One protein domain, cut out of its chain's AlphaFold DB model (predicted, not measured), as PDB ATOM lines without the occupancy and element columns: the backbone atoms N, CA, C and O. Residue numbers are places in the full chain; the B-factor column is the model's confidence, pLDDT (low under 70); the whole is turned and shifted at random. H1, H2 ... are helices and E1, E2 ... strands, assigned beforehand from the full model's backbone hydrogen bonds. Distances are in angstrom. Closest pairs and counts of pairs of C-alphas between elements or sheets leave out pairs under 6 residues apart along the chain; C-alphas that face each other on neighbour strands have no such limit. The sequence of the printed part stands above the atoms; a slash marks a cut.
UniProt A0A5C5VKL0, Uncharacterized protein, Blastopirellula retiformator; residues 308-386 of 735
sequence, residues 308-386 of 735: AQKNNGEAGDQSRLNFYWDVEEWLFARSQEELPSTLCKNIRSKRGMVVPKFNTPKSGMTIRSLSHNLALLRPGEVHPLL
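AT A GLANCE: This is residues 308 to 386 of the 735 residues of an uncharacterized protein of Blastopirellula retiformator (UniProt A0A5C5VKL0). A long helix, H2, reaches with its last turn a small, loosely built head, in which E1 and E2 form a two-stranded antiparallel sheet and E3 runs at the end of H2. Tiny H1 folds back near the far end of H2, and tiny H3 lies beyond E2. The printed part has 79 residues, with three named helices and three named strands in the order H1, H2, E1, H3, E2, E3. The class is mixed, helices and strands; the whole is loose, with a radius of gyration of the C-alphas of 15.2 A and spans of 42 by 33 by 20 A.

HOW THE PARTS SIT: E1, residues 353 to 356, and E2, residues 374 to 377, are antiparallel neighbours at 146 degrees; N 375 and O 355 are within hydrogen-bond range at 2.8 A, as are N 377 and O 353 at 2.8 A. E3, residues 383 to 386, pairs with no named strand but is near E1, with 7 pairs of C-alphas within 10 A. The closest C-alphas of E3 and H2, residues 315 to 336, are those of Leu 385 and Ser 335, 5.4 A apart. H3, residues 367 to 370, comes closest to E2 at the C-alphas of Arg 368 and Ala 375, 7.0 A. H1, residues 308 to 311, is close to H2 but not clearly touching: the closest C-alphas, of Lys 310 and Gln 318, are 6.3 A apart. H2 and H3 are apart. In H2, 16 of 18 O i to N i+4 pairs are within hydrogen-bond range; H1 and H3 are too short for such a pair.

IN THESE COORDINATES: H2 is 31.4 A long, from C-alpha 315 at (30.670, -27.693, -3.702) to C-alpha 336 at (5.146, -21.559, -20.920). E1 measures 10.2 A, E2 9.6 A, H1 5.8 A and H3 5.5 A. E3, 9.9 A, ends at C-alpha 386, (9.646, -13.476, -17.667).

THE WHOLE: The C-alphas farthest apart, of Ala 315 and Gly 364, are 44.3 A apart. The printed part has no cut. The link from H2 to E1, residues 337 to 352, is long. The mean pLDDT of the printed part is 78.8; residues 308 to 321 and 363 to 364 are under 70.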
ATOM      1  N   ALA A 308      28.555 -21.843 -17.661       49.25
ATOM      2  CA  ALA A 308      29.991 -21.957 -17.391       49.25
ATOM      3  C   ALA A 308      30.350 -21.815 -15.894       49.25
ATOM      4  O   ALA A 308      31.314 -22.428 -15.432       49.25
ATOM      5  N   GLN A 309      29.570 -21.064 -15.103       53.66
ATOM      6  CA  GLN A 309      29.788 -20.959 -13.653       53.66
ATOM      7  C   GLN A 309      29.341 -22.216 -12.891       53.66
ATOM      8  O   GLN A 309      29.854 -22.471 -11.804       53.66
ATOM      9  N   LYS A 310      28.474 -23.050 -13.484       53.22
ATOM     10  CA  LYS A 310      28.018 -24.340 -12.931       53.22
ATOM     11  C   LYS A 310      29.135 -25.386 -12.834       53.22
ATOM     12  O   LYS A 310      29.013 -26.351 -12.096       53.22
ATOM     13  N   ASN A 311      30.206 -25.240 -13.609       49.62
ATOM     14  CA  ASN A 311      31.254 -26.263 -13.686       49.62
ATOM     15  C   ASN A 311      32.550 -25.861 -12.963       49.62
ATOM     16  O   ASN A 311      33.438 -26.695 -12.815       49.62
ATOM     17  N   ASN A 312      32.650 -24.612 -12.491       52.09
ATOM     18  CA  ASN A 312      33.897 -24.030 -11.981       52.09
ATOM     19  C   ASN A 312      33.892 -23.725 -10.465       52.09
ATOM     20  O   ASN A 312      34.903 -23.249  -9.952       52.09
ATOM     21  N   GLY A 313      32.785 -23.960  -9.745       54.19
ATOM     22  CA  GLY A 313      32.643 -23.617  -8.321       54.19
ATOM     23  C   GLY A 313      32.977 -24.755  -7.345       54.19
ATOM     24  O   GLY A 313      32.790 -25.934  -7.646       54.19
ATOM     25  N   GLU A 314      33.424 -24.411  -6.131       51.72
ATOM     26  CA  GLU A 314      33.490 -25.360  -5.008       51.72
ATOM     27  C   GLU A 314      32.079 -25.896  -4.668       51.72
ATOM     28  O   GLU A 314      31.068 -25.253  -4.953       51.72
ATOM     29  N   ALA A 315      31.966 -27.050  -3.997       50.88
ATOM     30  CA  ALA A 315      30.670 -27.693  -3.702       50.88
ATOM     31  C   ALA A 315      29.636 -26.779  -2.991       50.88
ATOM     32  O   ALA A 315      28.424 -26.971  -3.134       50.88
ATOM     33  N   GLY A 316      30.105 -25.767  -2.245       49.81
ATOM     34  CA  GLY A 316      29.266 -24.738  -1.621       49.81
ATOM     35  C   GLY A 316      28.674 -23.720  -2.607       49.81
ATOM     36  O   GLY A 316      27.518 -23.328  -2.441       49.81
ATOM     37  N   ASP A 317      29.418 -23.347  -3.648       62.25
ATOM     38  CA  ASP A 317      28.951 -22.447  -4.710       62.25
ATOM     39  C   ASP A 317      27.990 -23.167  -5.660       62.25
ATOM     40  O   ASP A 317      26.996 -22.585  -6.095       62.25
ATOM     41  N   GLN A 318      28.186 -24.469  -5.882       65.44
ATOM     42  CA  GLN A 318      27.312 -25.248  -6.756       65.44
ATOM     43  C   GLN A 318      25.868 -25.341  -6.255       65.44
ATOM     44  O   GLN A 318      24.918 -25.155  -7.014       65.44
ATOM     45  N   SER A 319      25.686 -25.598  -4.957       64.25
ATOM     46  CA  SER A 319      24.349 -25.659  -4.341       64.25
ATOM     47  C   SER A 319      23.615 -24.320  -4.452       64.25
ATOM     48  O   SER A 319      22.401 -24.269  -4.639       64.25
ATOM     49  N   ARG A 320      24.371 -23.222  -4.363       66.31
ATOM     50  CA  ARG A 320      23.861 -21.858  -4.476       66.31
ATOM     51  C   ARG A 320      23.439 -21.533  -5.913       66.31
ATOM     52  O   ARG A 320      22.381 -20.937  -6.084       66.31
ATOM     53  N   LEU A 321      24.214 -21.942  -6.918       68.94
ATOM     54  CA  LEU A 321      23.863 -21.783  -8.336       68.94
ATOM     55  C   LEU A 321      22.621 -22.604  -8.713       68.94
ATOM     56  O   LEU A 321      21.723 -22.073  -9.358       68.94
ATOM     57  N   ASN A 322      22.525 -23.853  -8.243       70.88
ATOM     58  CA  ASN A 322      21.347 -24.699  -8.476       70.88
ATOM     59  C   ASN A 322      20.061 -24.041  -7.950       70.88
ATOM     60  O   ASN A 322      19.056 -24.014  -8.644       70.88
ATOM     61  N   PHE A 323      20.107 -23.435  -6.760       74.12
ATOM     62  CA  PHE A 323      18.948 -22.743  -6.194       74.12
ATOM     63  C   PHE A 323      18.431 -21.602  -7.084       74.12
ATOM     64  O   PHE A 323      17.225 -21.438  -7.248       74.12
ATOM     65  N   TYR A 324      19.330 -20.783  -7.633       76.00
ATOM     66  CA  TYR A 324      18.919 -19.701  -8.524       76.00
ATOM     67  C   TYR A 324      18.327 -20.272  -9.817       76.00
ATOM     68  O   TYR A 324      17.291 -19.784 -10.255       76.00
ATOM     69  N   TRP A 325      18.918 -21.342 -10.359       73.19
ATOM     70  CA  TRP A 325      18.412 -22.030 -11.545       73.19
ATOM     71  C   TRP A 325      16.992 -22.559 -11.334       73.19
ATOM     72  O   TRP A 325      16.126 -22.309 -12.164       73.19
ATOM     73  N   ASP A 326      16.721 -23.198 -10.192       76.25
ATOM     74  CA  ASP A 326      15.381 -23.690  -9.849       76.25
ATOM     75  C   ASP A 326      14.343 -22.550  -9.845       76.25
ATOM     76  O   ASP A 326      13.190 -22.731 -10.240       76.25
ATOM     77  N   VAL A 327      14.742 -21.348  -9.409       80.19
ATOM     78  CA  VAL A 327      13.881 -20.156  -9.450       80.19
ATOM     79  C   VAL A 327      13.664 -19.672 -10.885       80.19
ATOM     80  O   VAL A 327      12.554 -19.257 -11.221       80.19
ATOM     81  N   GLU A 328      14.680 -19.712 -11.741       76.81
ATOM     82  CA  GLU A 328      14.538 -19.339 -13.153       76.81
ATOM     83  C   GLU A 328      13.653 -20.322 -13.915       76.81
ATOM     84  O   GLU A 328      12.733 -19.901 -14.616       76.81
ATOM     85  N   GLU A 329      13.876 -21.620 -13.721       76.62
ATOM     86  CA  GLU A 329      13.060 -22.689 -14.287       76.62
ATOM     87  C   GLU A 329      11.607 -22.564 -13.821       76.62
ATOM     88  O   GLU A 329      10.690 -22.659 -14.633       76.62
ATOM     89  N   TRP A 330      11.382 -22.229 -12.546       82.06
ATOM     90  CA  TRP A 330      10.052 -21.915 -12.025       82.06
ATOM     91  C   TRP A 330       9.386 -20.747 -12.764       82.06
ATOM     92  O   TRP A 330       8.213 -20.830 -13.130       82.06
ATOM     93  N   LEU A 331      10.098 -19.640 -12.990       83.44
ATOM     94  CA  LEU A 331       9.540 -18.481 -13.698       83.44
ATOM     95  C   LEU A 331       9.272 -18.790 -15.176       83.44
ATOM     96  O   LEU A 331       8.235 -18.370 -15.697       83.44
ATOM     97  N   PHE A 332      10.170 -19.545 -15.809       78.12
ATOM     98  CA  PHE A 332      10.066 -19.971 -17.199       78.12
ATOM     99  C   PHE A 332       8.911 -20.952 -17.415       78.12
ATOM    100  O   PHE A 332       8.085 -20.726 -18.295       78.12
ATOM    101  N   ALA A 333       8.783 -21.988 -16.582       80.25
ATOM    102  CA  ALA A 333       7.698 -22.967 -16.669       80.25
ATOM    103  C   ALA A 333       6.325 -22.289 -16.577       80.25
ATOM    104  O   ALA A 333       5.427 -22.563 -17.369       80.25
ATOM    105  N   ARG A 334       6.182 -21.312 -15.674       86.06
ATOM    106  CA  ARG A 334       4.957 -20.508 -15.570       86.06
ATOM    107  C   ARG A 334       4.675 -19.699 -16.833       86.06
ATOM    108  O   ARG A 334       3.515 -19.594 -17.214       86.06
ATOM    109  N   SER A 335       5.715 -19.149 -17.464       80.62
ATOM    110  CA  SER A 335       5.605 -18.417 -18.730       80.62
ATOM    111  C   SER A 335       5.077 -19.319 -19.853       80.62
ATOM    112  O   SER A 335       4.137 -18.941 -20.547       80.62
ATOM    113  N   GLN A 336       5.600 -20.548 -19.954       77.62
ATOM    114  CA  GLN A 336       5.146 -21.559 -20.920       77.62
ATOM    115  C   GLN A 336       3.695 -22.005 -20.683       77.62
ATOM    116  O   GLN A 336       2.957 -22.260 -21.628       77.62
ATOM    117  N   GLU A 337       3.256 -22.051 -19.424       82.50
ATOM    118  CA  GLU A 337       1.860 -22.324 -19.048       82.50
ATOM    119  C   GLU A 337       0.940 -21.090 -19.154       82.50
ATOM    120  O   GLU A 337      -0.212 -21.127 -18.713       82.50
ATOM    121  N   GLU A 338       1.439 -19.970 -19.687       78.31
ATOM    122  CA  GLU A 338       0.735 -18.684 -19.779       78.31
ATOM    123  C   GLU A 338       0.230 -18.132 -18.428       78.31
ATOM    124  O   GLU A 338      -0.693 -17.304 -18.344       78.31
ATOM    125  N   LEU A 339       0.841 -18.583 -17.334       85.88
ATOM    126  CA  LEU A 339       0.570 -18.110 -15.988       85.88
ATOM    127  C   LEU A 339       1.454 -16.900 -15.672       85.88
ATOM    128  O   LEU A 339       2.614 -16.856 -16.073       85.88
ATOM    129  N   PRO A 340       0.970 -15.934 -14.867       89.38
ATOM    130  CA  PRO A 340       1.805 -14.815 -14.452       89.38
ATOM    131  C   PRO A 340       3.082 -15.297 -13.764       89.38
ATOM    132  O   PRO A 340       3.017 -16.083 -12.800       89.38
ATOM    133  N   SER A 341       4.222 -14.789 -14.223       90.38
ATOM    134  CA  SER A 341       5.511 -14.962 -13.566       90.38
ATOM    135  C   SER A 341       5.478 -14.231 -12.225       90.38
ATOM    136  O   SER A 341       5.171 -13.043 -12.137       90.38
ATOM    137  N   THR A 342       5.757 -14.965 -11.150       91.62
ATOM    138  CA  THR A 342       5.866 -14.417  -9.798       91.62
ATOM    139  C   THR A 342       6.843 -15.259  -8.994       91.62
ATOM    140  O   THR A 342       6.832 -16.489  -9.061       91.62
ATOM    141  N   LEU A 343       7.678 -14.573  -8.224       90.50
ATOM    142  CA  LEU A 343       8.573 -15.148  -7.234       90.50
ATOM    143  C   LEU A 343       7.814 -15.589  -5.983       90.50
ATOM    144  O   LEU A 343       8.369 -16.340  -5.195       90.50
ATOM    145  N   CYS A 344       6.576 -15.139  -5.761       89.00
ATOM    146  CA  CYS A 344       5.788 -15.571  -4.608       89.00
ATOM    147  C   CYS A 344       5.468 -17.072  -4.663       89.00
ATOM    148  O   CYS A 344       5.080 -17.584  -5.714       89.00
ATOM    149  N   LYS A 345       5.549 -17.751  -3.513       83.75
ATOM    150  CA  LYS A 345       5.184 -19.173  -3.370       83.75
ATOM    151  C   LYS A 345       3.827 -19.332  -2.696       83.75
ATOM    152  O   LYS A 345       3.008 -20.139  -3.127       83.75
ATOM    153  N   ASN A 346       3.573 -18.536  -1.659       80.75
ATOM    154  CA  ASN A 346       2.373 -18.661  -0.831       80.75
ATOM    155  C   ASN A 346       1.294 -17.615  -1.145       80.75
ATOM    156  O   ASN A 346       0.159 -17.730  -0.677       80.75
ATOM    157  N   ILE A 347       1.626 -16.594  -1.939       84.50
ATOM    158  CA  ILE A 347       0.689 -15.545  -2.351       84.50
ATOM    159  C   ILE A 347       0.081 -15.895  -3.703       84.50
ATOM    160  O   ILE A 347       0.774 -16.243  -4.658       84.50
ATOM    161  N   ARG A 348      -1.246 -15.771  -3.800       83.25
ATOM    162  CA  ARG A 348      -1.971 -16.038  -5.048       83.25
ATOM    163  C   ARG A 348      -1.658 -14.944  -6.072       83.25
ATOM    164  O   ARG A 348      -1.902 -13.773  -5.792       83.25
ATOM    165  N   SER A 349      -1.246 -15.313  -7.288       84.62
ATOM    166  CA  SER A 349      -0.869 -14.363  -8.355       84.62
ATOM    167  C   SER A 349      -1.959 -13.337  -8.700       84.62
ATOM    168  O   SER A 349      -1.664 -12.177  -8.951       84.62
ATOM    169  N   LYS A 350      -3.244 -13.711  -8.610       82.75
ATOM    170  CA  LYS A 350      -4.379 -12.779  -8.785       82.75
ATOM    171  C   LYS A 350      -4.492 -11.708  -7.686       82.75
ATOM    172  O   LYS A 350      -5.333 -10.825  -7.789       82.75
ATOM    173  N   ARG A 351      -3.726 -11.820  -6.598       83.31
ATOM    174  CA  ARG A 351      -3.844 -11.009  -5.373       83.31
ATOM    175  C   ARG A 351      -2.548 -10.294  -4.991       83.31
ATOM    176  O   ARG A 351      -2.584  -9.339  -4.220       83.31
ATOM    177  N   GLY A 352      -1.436 -10.694  -5.585       86.31
ATOM    178  CA  GLY A 352      -0.163  -9.996  -5.532       86.31
ATOM    179  C   GLY A 352       0.874 -10.786  -6.312       86.31
ATOM    180  O   GLY A 352       0.862 -12.017  -6.291       86.31
ATOM    181  N   MET A 353       1.755 -10.082  -7.013       92.19
ATOM    182  CA  MET A 353       2.879 -10.699  -7.709       92.19
ATOM    183  C   MET A 353       4.145  -9.949  -7.346       92.19
ATOM    184  O   MET A 353       4.153  -8.718  -7.316       92.19
ATOM    185  N   VAL A 354       5.206 -10.696  -7.075       93.75
ATOM    186  CA  VAL A 354       6.543 -10.140  -6.900       93.75
ATOM    187  C   VAL A 354       7.392 -10.639  -8.042       93.75
ATOM    188  O   VAL A 354       7.450 -11.839  -8.283       93.75
ATOM    189  N   VAL A 355       8.036  -9.729  -8.752       93.06
ATOM    190  CA  VAL A 355       8.900 -10.058  -9.889       93.06
ATOM    191  C   VAL A 355      10.267  -9.405  -9.709       93.06
ATOM    192  O   VAL A 355      10.378  -8.445  -8.936       93.06
ATOM    193  N   PRO A 356      11.309  -9.900 -10.397       90.81
ATOM    194  CA  PRO A 356      12.590  -9.217 -10.437       90.81
ATOM    195  C   PRO A 356      12.444  -7.786 -10.953       90.81
ATOM    196  O   PRO A 356      11.647  -7.497 -11.849       90.81
ATOM    197  N   LYS A 357      13.244  -6.895 -10.381       90.25
ATOM    198  CA  LYS A 357      13.348  -5.497 -10.771       90.25
ATOM    199  C   LYS A 357      14.709  -5.223 -11.383       90.25
ATOM    200  O   LYS A 357      15.731  -5.713 -10.900       90.25
ATOM    201  N   PHE A 358      14.713  -4.421 -12.439       87.19
ATOM    202  CA  PHE A 358      15.892  -4.186 -13.262       87.19
ATOM    203  C   PHE A 358      16.376  -2.733 -13.211       87.19
ATOM    204  O   PHE A 358      17.583  -2.517 -13.198       87.19
ATOM    205  N   ASN A 359      15.466  -1.764 -13.082       86.06
ATOM    206  CA  ASN A 359      15.790  -0.358 -12.843       86.06
ATOM    207  C   ASN A 359      15.003   0.189 -11.655       86.06
ATOM    208  O   ASN A 359      13.836  -0.153 -11.451       86.06
ATOM    209  N   THR A 360      15.642   1.083 -10.902       82.81
ATOM    210  CA  THR A 360      15.018   1.767  -9.768       82.81
ATOM    211  C   THR A 360      14.722   3.221 -10.118       82.81
ATOM    212  O   THR A 360      15.654   3.950 -10.468       82.81
ATOM    213  N   PRO A 361      13.453   3.658  -9.989       78.62
ATOM    214  CA  PRO A 361      13.061   5.037 -10.247       78.62
ATOM    215  C   PRO A 361      13.884   6.042  -9.440       78.62
ATOM    216  O   PRO A 361      13.935   5.960  -8.211       78.62
ATOM    217  N   LYS A 362      14.484   7.016 -10.133       71.94
ATOM    218  CA  LYS A 362      15.257   8.111  -9.516       71.94
ATOM    219  C   LYS A 362      14.442   9.392  -9.326       71.94
ATOM    220  O   LYS A 362      14.787  10.221  -8.488       71.94
ATOM    221  N   SER A 363      13.365   9.543 -10.089       66.56
ATOM    222  CA  SER A 363      12.514  10.731 -10.097       66.56
ATOM    223  C   SER A 363      11.229  10.464  -9.323       66.56
ATOM    224  O   SER A 363      10.485   9.551  -9.665       66.56
ATOM    225  N   GLY A 364      10.956  11.275  -8.297       68.00
ATOM    226  CA  GLY A 364       9.765  11.139  -7.454       68.00
ATOM    227  C   GLY A 364       9.851   9.933  -6.516       68.00
ATOM    228  O   GLY A 364       9.856   8.778  -6.936       68.00
ATOM    229  N   MET A 365       9.906  10.186  -5.208       73.94
ATOM    230  CA  MET A 365       9.892   9.107  -4.224       73.94
ATOM    231  C   MET A 365       8.503   8.463  -4.194       73.94
ATOM    232  O   MET A 365       7.533   9.054  -3.726       73.94
ATOM    233  N   THR A 366       8.414   7.239  -4.705       81.12
ATOM    234  CA  THR A 366       7.200   6.418  -4.678       81.12
ATOM    235  C   THR A 366       7.467   5.125  -3.921       81.12
ATOM    236  O   THR A 366       8.609   4.799  -3.598       81.12
ATOM    237  N   ILE A 367       6.425   4.321  -3.690       85.19
ATOM    238  CA  ILE A 367       6.610   2.978  -3.133       85.19
ATOM    239  C   ILE A 367       7.511   2.096  -4.018       85.19
ATOM    240  O   ILE A 367       8.232   1.244  -3.507       85.19
ATOM    241  N   ARG A 368       7.525   2.331  -5.342       87.75
ATOM    242  CA  ARG A 368       8.441   1.644  -6.259       87.75
ATOM    243  C   ARG A 368       9.878   2.035  -5.968       87.75
ATOM    244  O   ARG A 368      10.757   1.218  -6.147       87.75
ATOM    245  N   SER A 369      10.146   3.239  -5.493       85.50
ATOM    246  CA  SER A 369      11.506   3.690  -5.216       85.50
ATOM    247  C   SER A 369      12.107   3.038  -3.965       85.50
ATOM    248  O   SER A 369      13.279   3.252  -3.724       85.50
ATOM    249  N   LEU A 370      11.356   2.262  -3.168       85.50
ATOM    250  CA  LEU A 370      11.824   1.678  -1.894       85.50
ATOM    251  C   LEU A 370      12.634   0.374  -2.039       85.50
ATOM    252  O   LEU A 370      13.136  -0.147  -1.044       85.50
ATOM    253  N   SER A 371      12.718  -0.190  -3.244       87.75
ATOM    254  CA  SER A 371      13.346  -1.489  -3.516       87.75
ATOM    255  C   SER A 371      14.189  -1.461  -4.786       87.75
ATOM    256  O   SER A 371      13.935  -0.650  -5.682       87.75
ATOM    257  N   HIS A 372      15.141  -2.388  -4.898       84.81
ATOM    258  CA  HIS A 372      16.041  -2.490  -6.055       84.81
ATOM    259  C   HIS A 372      16.021  -3.817  -6.783       84.81
ATOM    260  O   HIS A 372      16.284  -3.841  -7.985       84.81
ATOM    261  N   ASN A 373      15.759  -4.909  -6.072       86.56
ATOM    262  CA  ASN A 373      15.817  -6.263  -6.617       86.56
ATOM    263  C   ASN A 373      14.418  -6.797  -6.909       86.56
ATOM    264  O   ASN A 373      14.243  -7.569  -7.846       86.56
ATOM    265  N   LEU A 374      13.420  -6.359  -6.139       91.94
ATOM    266  CA  LEU A 374      12.043  -6.819  -6.249       91.94
ATOM    267  C   LEU A 374      11.078  -5.698  -6.616       91.94
ATOM    268  O   LEU A 374      11.136  -4.590  -6.082       91.94
ATOM    269  N   ALA A 375      10.122  -6.017  -7.478       93.44
ATOM    270  CA  ALA A 375       8.983  -5.177  -7.802       93.44
ATOM    271  C   ALA A 375       7.699  -5.837  -7.292       93.44
ATOM    272  O   ALA A 375       7.414  -6.988  -7.623       93.44
ATOM    273  N   LEU A 376       6.909  -5.102  -6.500       93.25
ATOM    274  CA  LEU A 376       5.548  -5.510  -6.158       93.25
ATOM    275  C   LEU A 376       4.601  -5.018  -7.252       93.25
ATOM    276  O   LEU A 376       4.434  -3.812  -7.442       93.25
ATOM    277  N   LEU A 377       3.941  -5.953  -7.925       91.81
ATOM    278  CA  LEU A 377       2.895  -5.656  -8.888       91.81
ATOM    279  C   LEU A 377       1.531  -5.731  -8.215       91.81
ATOM    280  O   LEU A 377       1.228  -6.644  -7.436       91.81
ATOM    281  N   ARG A 378       0.697  -4.737  -8.523       79.69
ATOM    282  CA  ARG A 378      -0.685  -4.710  -8.054       79.69
ATOM    283  C   ARG A 378      -1.468  -5.856  -8.707       79.69
ATOM    284  O   ARG A 378      -1.187  -6.200  -9.853       79.69
ATOM    285  N   PRO A 379      -2.474  -6.413  -8.010       72.00
ATOM    286  CA  PRO A 379      -3.516  -7.195  -8.664       72.00
ATOM    287  C   PRO A 379      -4.053  -6.415  -9.855       72.00
ATOM    288  O   PRO A 379      -4.405  -5.243  -9.706       72.00
ATOM    289  N   GLY A 380      -4.089  -7.041 -11.021       75.94
ATOM    290  CA  GLY A 380      -4.480  -6.358 -12.238       75.94
ATOM    291  C   GLY A 380      -4.728  -7.325 -13.378       75.94
ATOM    292  O   GLY A 380      -4.549  -8.538 -13.261       75.94
ATOM    293  N   GLU A 381      -5.165  -6.755 -14.487       82.94
ATOM    294  CA  GLU A 381      -5.465  -7.481 -15.717       82.94
ATOM    295  C   GLU A 381      -4.218  -7.846 -16.537       82.94
ATOM    296  O   GLU A 381      -4.316  -8.689 -17.425       82.94
ATOM    297  N   VAL A 382      -3.055  -7.261 -16.219       89.75
ATOM    298  CA  VAL A 382      -1.783  -7.509 -16.917       89.75
ATOM    299  C   VAL A 382      -1.027  -8.663 -16.277       89.75
ATOM    300  O   VAL A 382      -0.739  -8.655 -15.080       89.75
ATOM    301  N   HIS A 383      -0.665  -9.639 -17.099       91.31
ATOM    302  CA  HIS A 383       0.182 -10.758 -16.719       91.31
ATOM    303  C   HIS A 383       1.640 -10.482 -17.113       91.31
ATOM    304  O   HIS A 383       1.935 -10.440 -18.306       91.31
ATOM    305  N   PRO A 384       2.559 -10.294 -16.151       92.81
ATOM    306  CA  PRO A 384       3.985 -10.273 -16.451       92.81
ATOM    307  C   PRO A 384       4.455 -11.688 -16.799       92.81
ATOM    308  O   PRO A 384       4.161 -12.631 -16.063       92.81
ATOM    309  N   LEU A 385       5.212 -11.821 -17.880       91.75
ATOM    310  CA  LEU A 385       5.881 -13.057 -18.267       91.75
ATOM    311  C   LEU A 385       7.383 -12.780 -18.344       91.75
ATOM    312  O   LEU A 385       7.802 -11.807 -18.970       91.75
ATOM    313  N   LEU A 386       8.189 -13.587 -17.658       87.31
ATOM    314  CA  LEU A 386       9.646 -13.476 -17.667       87.31
ATOM    315  C   LEU A 386      10.244 -14.667 -18.419       87.31
ATOM    316  O   LEU A 386      10.045 -15.812 -18.016       87.31
TER     317      LEU A 386